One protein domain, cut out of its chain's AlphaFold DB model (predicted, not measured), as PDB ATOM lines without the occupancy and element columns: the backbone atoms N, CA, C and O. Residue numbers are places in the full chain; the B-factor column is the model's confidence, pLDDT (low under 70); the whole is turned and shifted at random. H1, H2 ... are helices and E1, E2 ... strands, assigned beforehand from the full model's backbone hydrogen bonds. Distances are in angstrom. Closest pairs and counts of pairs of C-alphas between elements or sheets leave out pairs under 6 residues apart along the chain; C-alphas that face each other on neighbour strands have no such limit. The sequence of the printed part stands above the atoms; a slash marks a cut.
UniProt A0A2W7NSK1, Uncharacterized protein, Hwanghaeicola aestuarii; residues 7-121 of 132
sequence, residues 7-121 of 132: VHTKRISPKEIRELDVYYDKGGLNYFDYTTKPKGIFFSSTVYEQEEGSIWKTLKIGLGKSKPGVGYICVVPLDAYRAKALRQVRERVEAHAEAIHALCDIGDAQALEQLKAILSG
ATOM      1  N   VAL A   7      82.279 108.940  98.638       94.25
ATOM      2  CA  VAL A   7      81.558 109.066  99.908       94.25
ATOM      3  C   VAL A   7      82.353 108.413 101.029       94.25
ATOM      4  O   VAL A   7      82.509 109.025 102.076       94.25
ATOM      5  N   HIS A   8      82.873 107.203 100.818       94.81
ATOM      6  CA  HIS A   8      83.582 106.471 101.864       94.81
ATOM      7  C   HIS A   8      84.640 105.537 101.281       94.81
ATOM      8  O   HIS A   8      84.393 104.883 100.268       94.81
ATOM      9  N   THR A   9      85.768 105.394 101.974       93.19
ATOM     10  CA  THR A   9      86.837 104.448 101.627       93.19
ATOM     11  C   THR A   9      87.063 103.490 102.788       93.19
ATOM     12  O   THR A   9      87.099 103.912 103.940       93.19
ATOM     13  N   LYS A  10      87.219 102.198 102.505       91.94
ATOM     14  CA  LYS A  10      87.584 101.180 103.494       91.94
ATOM     15  C   LYS A  10      88.750 100.364 102.974       91.94
ATOM     16  O   LYS A  10      88.728  99.901 101.839       91.94
ATOM     17  N   ARG A  11      89.767 100.154 103.803       89.50
ATOM     18  CA  ARG A  11      90.826  99.189 103.501       89.50
ATOM     19  C   ARG A  11      90.300  97.786 103.804       89.50
ATOM     20  O   ARG A  11      89.927  97.519 104.942       89.50
ATOM     21  N   ILE A  12      90.229  96.930 102.784       85.25
ATOM     22  CA  ILE A  12      89.683  95.563 102.903       85.25
ATOM     23  C   ILE A  12      90.791  94.513 103.040       85.25
ATOM     24  O   ILE A  12      90.592  93.487 103.680       85.25
ATOM     25  N   SER A  13      91.986  94.795 102.514       84.19
ATOM     26  CA  SER A  13      93.190  93.986 102.712       84.19
ATOM     27  C   SER A  13      94.437  94.884 102.687       84.19
ATOM     28  O   SER A  13      94.335  96.067 102.343       84.19
ATOM     29  N   PRO A  14      95.641  94.387 103.029       85.94
ATOM     30  CA  PRO A  14      96.865  95.191 102.970       85.94
ATOM     31  C   PRO A  14      97.120  95.830 101.599       85.94
ATOM     32  O   PRO A  14      97.713  96.905 101.526       85.94
ATOM     33  N   LYS A  15      96.646  95.188 100.525       84.62
ATOM     34  CA  LYS A  15      96.809  95.656  99.147       84.62
ATOM     35  C   LYS A  15      95.539  96.262  98.566       84.62
ATOM     36  O   LYS A  15      95.625  96.922  97.544       84.62
ATOM     37  N   GLU A  16      94.381  96.125  99.202       83.69
ATOM     38  CA  GLU A  16      93.115  96.544  98.597       83.69
ATOM     39  C   GLU A  16      92.384  97.607  99.416       83.69
ATOM     40  O   GLU A  16      92.295  97.552 100.648       83.69
ATOM     41  N   ILE A  17      91.806  98.572  98.709       88.38
ATOM     42  CA  ILE A  17      90.824  99.509  99.252       88.38
ATOM     43  C   ILE A  17      89.530  99.392  98.459       88.38
ATOM     44  O   ILE A  17      89.552  99.151  97.258       88.38
ATOM     45  N   ARG A  18      88.399  99.593  99.124       87.12
ATOM     46  CA  ARG A  18      87.094  99.747  98.498       87.12
ATOM     47  C   ARG A  18      86.608 101.170  98.685       87.12
ATOM     48  O   ARG A  18      86.557 101.669  99.807       87.12
ATOM     49  N   GLU A  19      86.197 101.780  97.590       90.81
ATOM     50  CA  GLU A  19      85.577 103.094  97.559       90.81
ATOM     51  C   GLU A  19      84.094 102.975  97.230       90.81
ATOM     52  O   GLU A  19      83.692 102.212  96.349       90.81
ATOM     53  N   LEU A  20      83.290 103.741  97.960       91.94
ATOM     54  CA  LEU A  20      81.864 103.913  97.740       91.94
ATOM     55  C   LEU A  20      81.642 105.292  97.132       91.94
ATOM     56  O   LEU A  20      81.920 106.313  97.765       91.94
ATOM     57  N   ASP A  21      81.105 105.318  95.921       92.50
ATOM     58  CA  ASP A  21      80.836 106.533  95.168       92.50
ATOM     59  C   ASP A  21      79.338 106.754  95.006       92.50
ATOM     60  O   ASP A  21      78.574 105.823  94.742       92.50
ATOM     61  N   VAL A  22      78.931 108.021  95.042       93.25
ATOM     62  CA  VAL A  22      77.592 108.450  94.643       93.25
ATOM     63  C   VAL A  22      77.708 109.645  93.711       93.25
ATOM     64  O   VAL A  22      78.415 110.615  93.986       93.25
ATOM     65  N   TYR A  23      77.008 109.593  92.582       92.56
ATOM     66  CA  TYR A  23      77.108 110.622  91.554       92.56
ATOM     67  C   TYR A  23      75.845 110.737  90.716       92.56
ATOM     68  O   TYR A  23      75.082 109.789  90.575       92.56
ATOM     69  N   TYR A  24      75.651 111.898  90.098       92.38
ATOM     70  CA  TYR A  24      74.673 112.047  89.027       92.38
ATOM     71  C   TYR A  24      75.293 111.654  87.686       92.38
ATOM     72  O   TYR A  24      76.412 112.064  87.373       92.38
ATOM     73  N   ASP A  25      74.549 110.900  86.886       89.75
ATOM     74  CA  ASP A  25      74.881 110.612  85.496       89.75
ATOM     75  C   ASP A  25      73.777 111.162  84.589       89.75
ATOM     76  O   ASP A  25      72.585 110.967  84.836       89.75
ATOM     77  N   LYS A  26      74.187 111.848  83.518       89.00
ATOM     78  CA  LYS A  26      73.274 112.401  82.509       89.00
ATOM     79  C   LYS A  26      72.707 111.334  81.568       89.00
ATOM     80  O   LYS A  26      72.001 111.703  80.628       89.00
ATOM     81  N   GLY A  27      73.026 110.063  81.813       83.50
ATOM     82  CA  GLY A  27      72.641 108.938  80.978       83.50
ATOM     83  C   GLY A  27      73.335 108.976  79.618       83.50
ATOM     84  O   GLY A  27      74.097 109.892  79.295       83.50
ATOM     85  N   GLY A  28      73.071 107.960  78.807       82.00
ATOM     86  CA  GLY A  28      73.649 107.860  77.473       82.00
ATOM     87  C   GLY A  28      73.676 106.434  76.952       82.00
ATOM     88  O   GLY A  28      73.298 105.494  77.646       82.00
ATOM     89  N   LEU A  29      74.126 106.290  75.713       78.69
ATOM     90  CA  LEU A  29      74.288 104.992  75.080       78.69
ATOM     91  C   LEU A  29      75.505 104.278  75.679       78.69
ATOM     92  O   LEU A  29      76.609 104.826  75.690       78.69
ATOM     93  N   ASN A  30      75.313 103.063  76.179       69.00
ATOM     94  CA  ASN A  30      76.416 102.180  76.514       69.00
ATOM     95  C   ASN A  30      77.008 101.636  75.209       69.00
ATOM     96  O   ASN A  30      76.357 100.889  74.489       69.00
ATOM     97  N   TYR A  31      78.245 102.006  74.891       67.25
ATOM     98  CA  TYR A  31      78.884 101.626  73.627       67.25
ATOM     99  C   TYR A  31      79.243 100.135  73.525       67.25
ATOM    100  O   TYR A  31      79.590  99.676  72.440       67.25
ATOM    101  N   PHE A  32      79.167  99.376  74.624       63.97
ATOM    102  CA  PHE A  32      79.460  97.941  74.617       63.97
ATOM    103  C   PHE A  32      78.259  97.076  74.228       63.97
ATOM    104  O   PHE A  32      78.442  96.031  73.611       63.97
ATOM    105  N   ASP A  33      77.043  97.488  74.585       74.06
ATOM    106  CA  ASP A  33      75.819  96.707  74.356       74.06
ATOM    107  C   ASP A  33      74.680  97.520  73.717       74.06
ATOM    108  O   ASP A  33      73.585  96.999  73.522       74.06
ATOM    109  N   TYR A  34      74.937  98.786  73.378       77.38
ATOM    110  CA  TYR A  34      73.982  99.743  72.813       77.38
ATOM    111  C   TYR A  34      72.724  99.956  73.666       77.38
ATOM    112  O   TYR A  34      71.719 100.476  73.181       77.38
ATOM    113  N   THR A  35      72.766  99.604  74.952       79.19
ATOM    114  CA  THR A  35      71.664  99.881  75.873       79.19
ATOM    115  C   THR A  35      71.690 101.336  76.326       79.19
ATOM    116  O   THR A  35      72.744 101.955  76.490       79.19
ATOM    117  N   THR A  36      70.511 101.912  76.544       80.12
ATOM    118  CA  THR A  36      70.403 103.274  77.072       80.12
ATOM    119  C   THR A  36      70.530 103.244  78.588       80.12
ATOM    120  O   THR A  36      69.650 102.745  79.292       80.12
ATOM    121  N   LYS A  37      71.606 103.832  79.112       82.12
ATOM    122  CA  LYS A  37      71.748 104.099  80.540       82.12
ATOM    123  C   LYS A  37      70.789 105.229  80.939       82.12
ATOM    124  O   LYS A  37      70.876 106.315  80.351       82.12
ATOM    125  N   PRO A  38      69.910 105.021  81.936       86.75
ATOM    126  CA  PRO A  38      68.996 106.061  82.385       86.75
ATOM    127  C   PRO A  38      69.756 107.227  83.025       86.75
ATOM    128  O   PRO A  38      70.881 107.082  83.508       86.75
ATOM    129  N   LYS A  39      69.117 108.394  83.041       91.38
ATOM    130  CA  LYS A  39      69.588 109.558  83.793       91.38
ATOM    131  C   LYS A  39      69.225 109.392  85.265       91.38
ATOM    132  O   LYS A  39      68.147 108.880  85.571       91.38
ATOM    133  N   GLY A  40      70.091 109.815  86.183       93.44
ATOM    134  CA  GLY A  40      69.786 109.668  87.607       93.44
ATOM    135  C   GLY A  40      70.971 109.769  88.549       93.44
ATOM    136  O   GLY A  40      72.091 110.088  88.150       93.44
ATOM    137  N   ILE A  41      70.697 109.498  89.823       92.94
ATOM    138  CA  ILE A  41      71.701 109.297  90.867       92.94
ATOM    139  C   ILE A  41      72.097 107.829  90.885       92.94
ATOM    140  O   ILE A  41      71.248 106.942  90.977       92.94
ATOM    141  N   PHE A  42      73.397 107.594  90.830       91.19
ATOM    142  CA  PHE A  42      74.007 106.284  90.818       91.19
ATOM    143  C   PHE A  42      74.892 106.090  92.036       91.19
ATOM    144  O   PHE A  42      75.549 107.026  92.490       91.19
ATOM    145  N   PHE A  43      74.932 104.851  92.502       91.56
ATOM    146  CA  PHE A  43      75.898 104.345  93.463       91.56
ATOM    147  C   PHE A  43      76.856 103.388  92.749       91.56
ATOM    148  O   PHE A  43      76.412 102.602  91.910       91.56
ATOM    149  N   SER A  44      78.144 103.423  93.082       88.50
ATOM    150  CA  SER A  44      79.101 102.393  92.666       88.50
ATOM    151  C   SER A  44      80.055 102.029  93.793       88.50
ATOM    152  O   SER A  44      80.393 102.869  94.621       88.50
ATOM    153  N   SER A  45      80.503 100.776  93.781       86.44
ATOM    154  CA  SER A  45      81.527 100.253  94.680       86.44
ATOM    155  C   SER A  45      82.714  99.794  93.842       86.44
ATOM    156  O   SER A  45      82.562  98.973  92.932       86.44
ATOM    157  N   THR A  46      83.886 100.356  94.113       83.50
ATOM    158  CA  THR A  46      85.103 100.085  93.346       83.50
ATOM    159  C   THR A  46      86.177  99.566  94.281       83.50
ATOM    160  O   THR A  46      86.514 100.232  95.254       83.50
ATOM    161  N   VAL A  47      86.729  98.386  93.991       82.81
ATOM    162  CA  VAL A  47      87.911  97.881  94.688       82.81
ATOM    163  C   VAL A  47      89.143  98.264  93.880       82.81
ATOM    164  O   VAL A  47      89.218  98.016  92.676       82.81
ATOM    165  N   TYR A  48      90.100  98.887  94.546       81.00
ATOM    166  CA  TYR A  48      91.413  99.181  94.008       81.00
ATOM    167  C   TYR A  48      92.416  98.255  94.675       81.00
ATOM    168  O   TYR A  48      92.548  98.265  95.898       81.00
ATOM    169  N   GLU A  49      93.120  97.476  93.867       79.56
ATOM    170  CA  GLU A  49      94.226  96.633  94.303       79.56
ATOM    171  C   GLU A  49      95.549  97.336  93.992       79.56
ATOM    172  O   GLU A  49      95.765  97.823  92.881       79.56
ATOM    173  N   GLN A  50      96.421  97.422  94.988       75.62
ATOM    174  CA  GLN A  50      97.751  97.992  94.900       75.62
ATOM    175  C   GLN A  50      98.734  96.901  94.465       75.62
ATOM    176  O   GLN A  50      99.103  96.035  95.263       75.62
ATOM    177  N   GLU A  51      99.193  96.965  93.216       67.94
ATOM    178  CA  GLU A  51     100.323  96.155  92.759       67.94
ATOM    179  C   GLU A  51     101.661  96.802  93.169       67.94
ATOM    180  O   GLU A  51     101.794  98.032  93.262       67.94
ATOM    181  N   GLU A  52     102.675  95.972  93.432       56.97
ATOM    182  CA  GLU A  52     104.050  96.447  93.624       56.97
ATOM    183  C   GLU A  52     104.525  97.128  92.332       56.97
ATOM    184  O   GLU A  52     104.597  96.493  91.285       56.97
ATOM    185  N   GLY A  53     104.828  98.431  92.392       60.03
ATOM    186  CA  GLY A  53     105.249  99.210  91.215       60.03
ATOM    187  C   GLY A  53     104.244 100.241  90.680       60.03
ATOM    188  O   GLY A  53     104.461 100.772  89.595       60.03
ATOM    189  N   SER A  54     103.206 100.595  91.453       56.50
ATOM    190  CA  SER A  54     102.415 101.841  91.312       56.50
ATOM    191  C   SER A  54     101.210 101.847  90.361       56.50
ATOM    192  O   SER A  54     100.695 102.928  90.065       56.50
ATOM    193  N   ILE A  55     100.677 100.693  89.952       55.00
ATOM    194  CA  ILE A  55      99.404 100.652  89.214       55.00
ATOM    195  C   ILE A  55      98.299 100.128  90.134       55.00
ATOM    196  O   ILE A  55      98.343  98.996  90.605       55.00
ATOM    197  N   TRP A  56      97.298 100.972  90.398       54.53
ATOM    198  CA  TRP A  56      96.061 100.536  91.038       54.53
ATOM    199  C   TRP A  56      95.194  99.819  90.005       54.53
ATOM    200  O   TRP A  56      94.702 100.440  89.057       54.53
ATOM    201  N   LYS A  57      94.975  98.519  90.182       53.72
ATOM    202  CA  LYS A  57      94.047  97.761  89.344       53.72
ATOM    203  C   LYS A  57      92.625  97.973  89.851       53.72
ATOM    204  O   LYS A  57      92.339  97.802  91.030       53.72
ATOM    205  N   THR A  58      91.726  98.370  88.952       56.47
ATOM    206  CA  THR A  58      90.314  98.600  89.283       56.47
ATOM    207  C   THR A  58      89.522  97.306  89.117       56.47
ATOM    208  O   THR A  58      89.206  96.904  87.995       56.47
ATOM    209  N   LEU A  59      89.152  96.676  90.225       53.94
ATOM    210  CA  LEU A  59      88.184  95.589  90.261       53.94
ATOM    211  C   LEU A  59      86.816  96.188  90.603       53.94
ATOM    212  O   LEU A  59      86.502  96.504  91.750       53.94
ATOM    213  N   LYS A  60      85.978  96.393  89.581       54.97
ATOM    214  CA  LYS A  60      84.575  96.758  89.808       54.97
ATOM    215  C   LYS A  60      83.819  95.499  90.207       54.97
ATOM    216  O   LYS A  60      83.619  94.615  89.375       54.97
ATOM    217  N   ILE A  61      83.391  95.428  91.462       51.31
ATOM    218  CA  ILE A  61      82.416  94.423  91.871       51.31
ATOM    219  C   ILE A  61      81.041  95.002  91.541       51.31
ATOM    220  O   ILE A  61      80.504  95.848  92.253       51.31
ATOM    221  N   GLY A  62      80.490  94.574  90.404       46.56
ATOM    222  CA  GLY A  62      79.043  94.511  90.273       46.56
ATOM    223  C   GLY A  62      78.568  93.383  91.179       46.56
ATOM    224  O   GLY A  62      79.202  92.337  91.239       46.56
ATOM    225  N   LEU A  63      77.485  93.587  91.917       49.19
ATOM    226  CA  LEU A  63      76.847  92.493  92.645       49.19
ATOM    227  C   LEU A  63      76.414  91.442  91.603       49.19
ATOM    228  O   LEU A  63      75.603  91.744  90.725       49.19
ATOM    229  N   GLY A  64      77.023  90.252  91.631       43.91
ATOM    230  CA  GLY A  64      76.887  89.205  90.605       43.91
ATOM    231  C   GLY A  64      78.020  89.144  89.563       43.91
ATOM    232  O   GLY A  64      79.072  89.750  89.717       43.91
ATOM    233  N   LYS A  65      77.834  88.353  88.487       37.47
ATOM    234  CA  LYS A  65      78.839  88.150  87.414       37.47
ATOM    235  C   LYS A  65      79.170  89.483  86.720       37.47
ATOM    236  O   LYS A  65      78.515  89.851  85.745       37.47
ATOM    237  N   SER A  66      80.179  90.192  87.221       44.59
ATOM    238  CA  SER A  66      80.664  91.477  86.718       44.59
ATOM    239  C   SER A  66      80.981  91.403  85.223       44.59
ATOM    240  O   SER A  66      81.983  90.819  84.813       44.59
ATOM    241  N   LYS A  67      80.130  92.007  84.390       41.56
ATOM    242  CA  LYS A  67      80.485  92.361  83.010       41.56
ATOM    243  C   LYS A  67      81.109  93.762  83.008       41.56
ATOM    244  O   LYS A  67      80.682  94.612  83.794       41.56
ATOM    245  N   PRO A  68      82.069  94.056  82.116       37.91
ATOM    246  CA  PRO A  68      82.486  95.431  81.850       37.91
ATOM    247  C   PRO A  68      81.252  96.312  81.590       37.91
ATOM    248  O   PRO A  68      80.382  95.943  80.809       37.91
ATOM    249  N   GLY A  69      81.138  97.444  82.293       43.25
ATOM    250  CA  GLY A  69      79.960  98.323  82.219       43.25
ATOM    251  C   GLY A  69      78.860  98.049  83.258       43.25
ATOM    252  O   GLY A  69      77.965  98.876  83.402       43.25
ATOM    253  N   VAL A  70      78.959  96.972  84.044       53.12
ATOM    254  CA  VAL A  70      77.993  96.594  85.092       53.12
ATOM    255  C   VAL A  70      78.680  96.672  86.458       53.12
ATOM    256  O   VAL A  70      79.310  95.726  86.912       53.12
ATOM    257  N   GLY A  71      78.622  97.845  87.090       67.88
ATOM    258  CA  GLY A  71      79.250  98.099  88.399       67.88
ATOM    259  C   GLY A  71      78.623  99.275  89.146       67.88
ATOM    260  O   GLY A  71      79.279  99.931  89.949       67.88
ATOM    261  N   TYR A  72      77.380  99.607  88.805       79.62
ATOM    262  CA  TYR A  72      76.646 100.717  89.389       79.62
ATOM    263  C   TYR A  72      75.175 100.354  89.569       79.62
ATOM    264  O   TYR A  72      74.614  99.577  88.797       79.62
ATOM    265  N   ILE A  73      74.539 100.976  90.554       85.75
ATOM    266  CA  ILE A  73      73.102 100.897  90.812       85.75
ATOM    267  C   ILE A  73      72.510 102.266  90.501       85.75
ATOM    268  O   ILE A  73      72.985 103.269  91.031       85.75
ATOM    269  N   CYS A  74      71.487 102.322  89.646       88.69
ATOM    270  CA  CYS A  74      70.656 103.520  89.529       88.69
ATOM    271  C   CYS A  74      69.745 103.575  90.758       88.69
ATOM    272  O   CYS A  74      68.831 102.763  90.874       88.69
ATOM    273  N   VAL A  75      70.029 104.484  91.689       89.69
ATOM    274  CA  VAL A  75      69.294 104.604  92.958       89.69
ATOM    275  C   VAL A  75      68.057 105.471  92.777       89.69
ATOM    276  O   VAL A  75      66.981 105.134  93.257       89.69
ATOM    277  N   VAL A  76      68.209 106.597  92.076       90.75
ATOM    278  CA  VAL A  76      67.113 107.536  91.820       90.75
ATOM    279  C   VAL A  76      67.146 107.929  90.347       90.75
ATOM    280  O   VAL A  76      67.996 108.744  89.972       90.75
ATOM    281  N   PRO A  77      66.265 107.382  89.492       91.00
ATOM    282  CA  PRO A  77      66.132 107.867  88.124       91.00
ATOM    283  C   PRO A  77      65.614 109.312  88.145       91.00
ATOM    284  O   PRO A  77      64.685 109.637  88.881       91.00
ATOM    285  N   LEU A  78      66.244 110.197  87.373       90.75
ATOM    286  CA  LEU A  78      65.913 111.624  87.323       90.75
ATOM    287  C   LEU A  78      66.143 112.174  85.920       90.75
ATOM    288  O   LEU A  78      67.227 112.000  85.377       90.75
ATOM    289  N   ASP A  79      65.209 112.961  85.392       89.56
ATOM    290  CA  ASP A  79      65.384 113.610  84.081       89.56
ATOM    291  C   ASP A  79      66.456 114.713  84.076       89.56
ATOM    292  O   ASP A  79      67.039 115.030  83.034       89.56
ATOM    293  N   ALA A  80      66.718 115.296  85.249       89.94
ATOM    294  CA  ALA A  80      67.682 116.366  85.460       89.94
ATOM    295  C   ALA A  80      68.347 116.263  86.840       89.94
ATOM    296  O   ALA A  80      67.801 115.675  87.775       89.94
ATOM    297  N   TYR A  81      69.513 116.893  86.984       90.81
ATOM    298  CA  TYR A  81      70.252 116.927  88.243       90.81
ATOM    299  C   TYR A  81      69.414 117.523  89.384       90.81
ATOM    300  O   TYR A  81      68.876 118.626  89.280       90.81
ATOM    301  N   ARG A  82      69.348 116.805  90.511       92.94
ATOM    302  CA  ARG A  82      68.724 117.269  91.755       92.94
ATOM    303  C   ARG A  82      69.727 117.160  92.902       92.94
ATOM    304  O   ARG A  82      69.949 116.074  93.433       92.94
ATOM    305  N   ALA A  83      70.280 118.296  93.329       92.69
ATOM    306  CA  ALA A  83      71.263 118.349  94.416       92.69
ATOM    307  C   ALA A  83      70.749 117.719  95.722       92.69
ATOM    308  O   ALA A  83      71.482 116.996  96.390       92.69
ATOM    309  N   LYS A  84      69.467 117.936  96.059       93.88
ATOM    310  CA  LYS A  84      68.837 117.338  97.246       93.88
ATOM    311  C   LYS A  84      68.833 115.808  97.187       93.88
ATOM    312  O   LYS A  84      69.199 115.184  98.174       93.88
ATOM    313  N   ALA A  85      68.468 115.227  96.044       93.12
ATOM    314  CA  ALA A  85      68.440 113.775  95.874       93.12
ATOM    315  C   ALA A  85      69.850 113.177  95.961       93.12
ATOM    316  O   ALA A  85      70.056 112.200  96.673       93.12
ATOM    317  N   LEU A  86      70.835 113.806  95.306       94.81
ATOM    318  CA  LEU A  86      72.234 113.387  95.416       94.81
ATOM    319  C   LEU A  86      72.709 113.406  96.873       94.81
ATOM    320  O   LEU A  86      73.279 112.428  97.346       94.81
ATOM    321  N   ARG A  87      72.442 114.504  97.588       94.56
ATOM    322  CA  ARG A  87      72.814 114.659  98.996       94.56
ATOM    323  C   ARG A  87      72.186 113.577  99.875       94.56
ATOM    324  O   ARG A  87      72.903 112.959 100.643       94.56
ATOM    325  N   GLN A  88      70.893 113.301  99.715       95.06
ATOM    326  CA  GLN A  88      70.193 112.280 100.505       95.06
ATOM    327  C   GLN A  88      70.769 110.875 100.295       95.06
ATOM    328  O   GLN A  88      70.926 110.128 101.254       95.06
ATOM    329  N   VAL A  89      71.109 110.511  99.054       94.69
ATOM    330  CA  VAL A  89      71.746 109.211  98.785       94.69
ATOM    331  C   VAL A  89      73.148 109.162  99.394       94.69
ATOM    332  O   VAL A  89      73.502 108.157 100.001       94.69
ATOM    333  N   ARG A  90      73.929 110.248  99.295       95.62
ATOM    334  CA  ARG A  90      75.250 110.342  99.940       95.62
ATOM    335  C   ARG A  90      75.163 110.171 101.455       95.62
ATOM    336  O   ARG A  90      75.889 109.349 101.994       95.62
ATOM    337  N   GLU A  91      74.247 110.886 102.108       94.88
ATOM    338  CA  GLU A  91      74.022 110.810 103.559       94.88
ATOM    339  C   GLU A  91      73.668 109.378 104.000       94.88
ATOM    340  O   GLU A  91      74.184 108.900 105.006       94.88
ATOM    341  N   ARG A  92      72.851 108.650 103.224       94.69
ATOM    342  CA  ARG A  92      72.534 107.235 103.503       94.69
ATOM    343  C   ARG A  92      73.740 106.318 103.341       94.69
ATOM    344  O   ARG A  92      73.945 105.436 104.167       94.69
ATOM    345  N   VAL A  93      74.525 106.511 102.279       94.38
ATOM    346  CA  VAL A  93      75.738 105.714 102.046       94.38
ATOM    347  C   VAL A  93      76.743 105.929 103.166       94.38
ATOM    348  O   VAL A  93      77.323 104.965 103.647       94.38
ATOM    349  N   GLU A  94      76.918 107.170 103.609       95.38
ATOM    350  CA  GLU A  94      77.801 107.508 104.722       95.38
ATOM    351  C   GLU A  94      77.300 106.908 106.044       95.38
ATOM    352  O   GLU A  94      78.058 106.232 106.737       95.38
ATOM    353  N   ALA A  95      76.006 107.048 106.350       94.81
ATOM    354  CA  ALA A  95      75.404 106.517 107.575       94.81
ATOM    355  C   ALA A  95      75.439 104.980 107.677       94.81
ATOM    356  O   ALA A  95      75.412 104.436 108.781       94.81
ATOM    357  N   HIS A  96      75.492 104.277 106.544       94.50
ATOM    358  CA  HIS A  96      75.460 102.812 106.477       94.50
ATOM    359  C   HIS A  96      76.704 102.214 105.804       94.50
ATOM    360  O   HIS A  96      76.655 101.074 105.342       94.50
ATOM    361  N   ALA A  97      77.818 102.951 105.749       93.38
ATOM    362  CA  ALA A  97      78.994 102.576 104.961       93.38
ATOM    363  C   ALA A  97      79.519 101.172 105.296       93.38
ATOM    364  O   ALA A  97      79.755 100.371 104.394       93.38
ATOM    365  N   GLU A  98      79.641 100.835 106.582       92.56
ATOM    366  CA  GLU A  98      80.125  99.520 107.020       92.56
ATOM    367  C   GLU A  98      79.196  98.371 106.606       92.56
ATOM    368  O   GLU A  98      79.666  97.345 106.113       92.56
ATOM    369  N   ALA A  99      77.879  98.562 106.729       91.00
ATOM    370  CA  ALA A  99      76.898  97.581 106.268       91.00
ATOM    371  C   ALA A  99      76.960  97.413 104.743       91.00
ATOM    372  O   ALA A  99      76.939  96.295 104.238       91.00
ATOM    373  N   ILE A 100      77.108  98.517 104.005       91.44
ATOM    374  CA  ILE A 100      77.263  98.498 102.547       91.44
ATOM    375  C   ILE A 100      78.533  97.742 102.142       91.44
ATOM    376  O   ILE A 100      78.487  96.946 101.203       91.44
ATOM    377  N   HIS A 101      79.651  97.941 102.850       89.44
ATOM    378  CA  HIS A 101      80.875  97.173 102.615       89.44
ATOM    379  C   HIS A 101      80.646  95.677 102.836       89.44
ATOM    380  O   HIS A 101      80.981  94.899 101.951       89.44
ATOM    381  N   ALA A 102      80.008  95.284 103.939       88.81
ATOM    382  CA  ALA A 102      79.710  93.877 104.213       88.81
ATOM    383  C   ALA A 102      78.802  93.244 103.139       88.81
ATOM    384  O   ALA A 102      79.054  92.131 102.686       88.81
ATOM    385  N   LEU A 103      77.784  93.970 102.663       86.69
ATOM    386  CA  LEU A 103      76.919  93.509 101.568       86.69
ATOM    387  C   LEU A 103      77.688  93.349 100.251       86.69
ATOM    388  O   LEU A 103      77.450  92.403  99.499       86.69
ATOM    389  N   CYS A 104      78.637  94.249  99.980       83.88
ATOM    390  CA  CYS A 104      79.520  94.135  98.821       83.88
ATOM    391  C   CYS A 104      80.475  92.934  98.924       83.88
ATOM    392  O   CYS A 104      80.844  92.392  97.886       83.88
ATOM    393  N   ASP A 105      80.863  92.516 100.135       83.06
ATOM    394  CA  ASP A 105      81.675  91.308 100.349       83.06
ATOM    395  C   ASP A 105      80.876  90.024 100.090       83.06
ATOM    396  O   ASP A 105      81.416  89.074  99.528       83.06
ATOM    397  N   ILE A 106      79.588  90.002 100.456       84.25
ATOM    398  CA  ILE A 106      78.694  88.854 100.224       84.25
ATOM    399  C   ILE A 106      78.409  88.676  98.725       84.25
ATOM    400  O   ILE A 106      78.524  87.574  98.193       84.25
ATOM    401  N   GLY A 107      78.036  89.757  98.029       74.56
ATOM    402  CA  GLY A 107      77.962  89.777  96.563       74.56
ATOM    403  C   GLY A 107      76.825  88.974  95.912       74.56
ATOM    404  O   GLY A 107      76.784  88.890  94.681       74.56
ATOM    405  N   ASP A 108      75.912  88.392  96.693       78.81
ATOM    406  CA  ASP A 108      74.785  87.601  96.188       78.81
ATOM    407  C   ASP A 108      73.531  88.447  95.871       78.81
ATOM    408  O   ASP A 108      73.499  89.673  96.022       78.81
ATOM    409  N   ALA A 109      72.479  87.788  95.377       78.12
ATOM    410  CA  ALA A 109      71.233  88.455  95.004       78.12
ATOM    411  C   ALA A 109      70.498  89.068  96.209       78.12
ATOM    412  O   ALA A 109      69.897  90.132  96.080       78.12
ATOM    413  N   GLN A 110      70.554  88.427  97.378       82.06
ATOM    414  CA  GLN A 110      69.903  88.928  98.586       82.06
ATOM    415  C   GLN A 110      70.629  90.169  99.119       82.06
ATOM    416  O   GLN A 110      69.982  91.152  99.482       82.06
ATOM    417  N   ALA A 111      71.962  90.158  99.098       81.81
ATOM    418  CA  ALA A 111      72.792  91.297  99.458       81.81
ATOM    419  C   ALA A 111      72.558  92.493  98.522       81.81
ATOM    420  O   ALA A 111      72.508  93.635  98.980       81.81
ATOM    421  N   LEU A 112      72.341  92.244  97.224       82.62
ATOM    422  CA  LEU A 112      71.953  93.283  96.267       82.62
ATOM    423  C   LEU A 112      70.601  93.920  96.620       82.62
ATOM    424  O   LEU A 112      70.485  95.143  96.576       82.62
ATOM    425  N   GLU A 113      69.586  93.128  96.967       84.56
ATOM    426  CA  GLU A 113      68.278  93.677  97.354       84.56
ATOM    427  C   GLU A 113      68.358  94.471  98.665       84.56
ATOM    428  O   GLU A 113      67.836  95.583  98.747       84.56
ATOM    429  N   GLN A 114      69.099  93.972  99.659       87.44
ATOM    430  CA  GLN A 114      69.348  94.710 100.902       87.44
ATOM    431  C   GLN A 114      70.086  96.029 100.645       87.44
ATOM    432  O   GLN A 114      69.722  97.067 101.200       87.44
ATOM    433  N   LEU A 115      71.081  96.016  99.756       88.38
ATOM    434  CA  LEU A 115      71.802  97.222  99.373       88.38
ATOM    435  C   LEU A 115      70.876  98.236  98.692       88.38
ATOM    436  O   LEU A 115      70.905  99.415  99.041       88.38
ATOM    437  N   LYS A 116      70.029  97.800  97.749       88.50
ATOM    438  CA  LYS A 116      69.044  98.681  97.102       88.50
ATOM    439  C   LYS A 116      68.123  99.334  98.128       88.50
ATOM    440  O   LYS A 116      67.918 100.542  98.044       88.50
ATOM    441  N   ALA A 117      67.644  98.570  99.105       89.94
ATOM    442  CA  ALA A 117      66.734  99.060 100.134       89.94
ATOM    443  C   ALA A 117      67.389 100.092 101.081       89.94
ATOM    444  O   ALA A 117      66.751 101.073 101.470       89.94
ATOM    445  N   ILE A 118      68.682  99.940 101.398       90.94
ATOM    446  CA  ILE A 118      69.463 100.969 102.116       90.94
ATOM    447  C   ILE A 118      69.581 102.243 101.264       90.94
ATOM    448  O   ILE A 118      69.333 103.352 101.739       90.94
ATOM    449  N   LEU A 119      69.946 102.100  99.986       91.19
ATOM    450  CA  LEU A 119      70.184 103.235  99.087       91.19
ATOM    451  C   LEU A 119      68.893 104.021  98.782       91.19
ATOM    452  O   LEU A 119      68.910 105.261  98.767       91.19
ATOM    453  N   SER A 120      67.767 103.330  98.580       89.94
ATOM    454  CA  SER A 120      66.450 103.946  98.366       89.94
ATOM    455  C   SER A 120      65.881 104.575  99.644       89.94
ATOM    456  O   SER A 120      65.094 105.524  99.559       89.94
ATOM    457  N   GLY A 121      66.383 104.168 100.817       87.31
ATOM    458  CA  GLY A 121      65.946 104.639 102.132       87.31
ATOM    459  C   GLY A 121      64.713 103.910 102.665       87.31
ATOM    460  O   GLY A 121      64.059 104.425 103.567       87.31
TER     461      GLY A 121
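AT A GLANCE: This is residues 7 to 121 of the 132 residues of an uncharacterized protein of Hwanghaeicola aestuarii (UniProt A0A2W7NSK1). A strongly twisted sheet has the two long strands E2 and E3 in its middle; three helices pack on it, H1 running along E2, and H2 and H3 as a helical hairpin with H2 near E1 and E2 and H3 over E5. The printed part has 115 residues, with named elements in the order E1 E2 E3 E4 E5 H1 H2 H3, class mixed. E1 to E4 make a meander, each strand the antiparallel neighbour of the one before. It is compact, with a radius of gyration of the C-alphas of 14.4 A and spans of 43 by 34 by 27 A.

HOW THE PARTS SIT: Start at E1, residues 7 to 11, in a hairpin with E2, residues 16 to 25; N 10 and O 18, 2.8 A, are within hydrogen-bond range. E2 forms a hairpin with E3, residues 40 to 50, with N 19 and O 46 at 2.8 A. On the other side of E3 look for E4, residues 56 to 60, with N 47 and O 59 at 2.9 A, and E5, residues 72 to 77, with N 43 and O 73 at 2.9 A, both antiparallel to E3. H1, residues 83 to 95, is on the sheet at a height of 8.0 A; its closest C-alphas to E2 are Arg 90 and Val 22, 6.1 A. H2, residues 97 to 106, and H3, residues 109 to 120, touch at a shallow tilt of 21 degrees, opposite ways, closest at C-alphas Leu 103 and Ala 111, 5.1 A. Both are on the same face of the sheet. Every O i to N i+4 pair is within hydrogen-bond range in H1, H2 and H3.

IN THESE COORDINATES: Find C-alpha 7 at (81.558, 109.066, 99.908), where E1 begins. E2 spans 26.5 A, E3 31.2 A and H1 18.2 A; H3 ends at C-alpha 120, (66.450, 103.946, 98.366).

THE WHOLE: The farthest C-alphas, Glu 52 and Asp 79, are 43.4 A apart. The printed part has no cut; the links E2 to E3 and E4 to E5 are long. Look for pLDDT under 70 at residues 30 to 32 and 51 to 71.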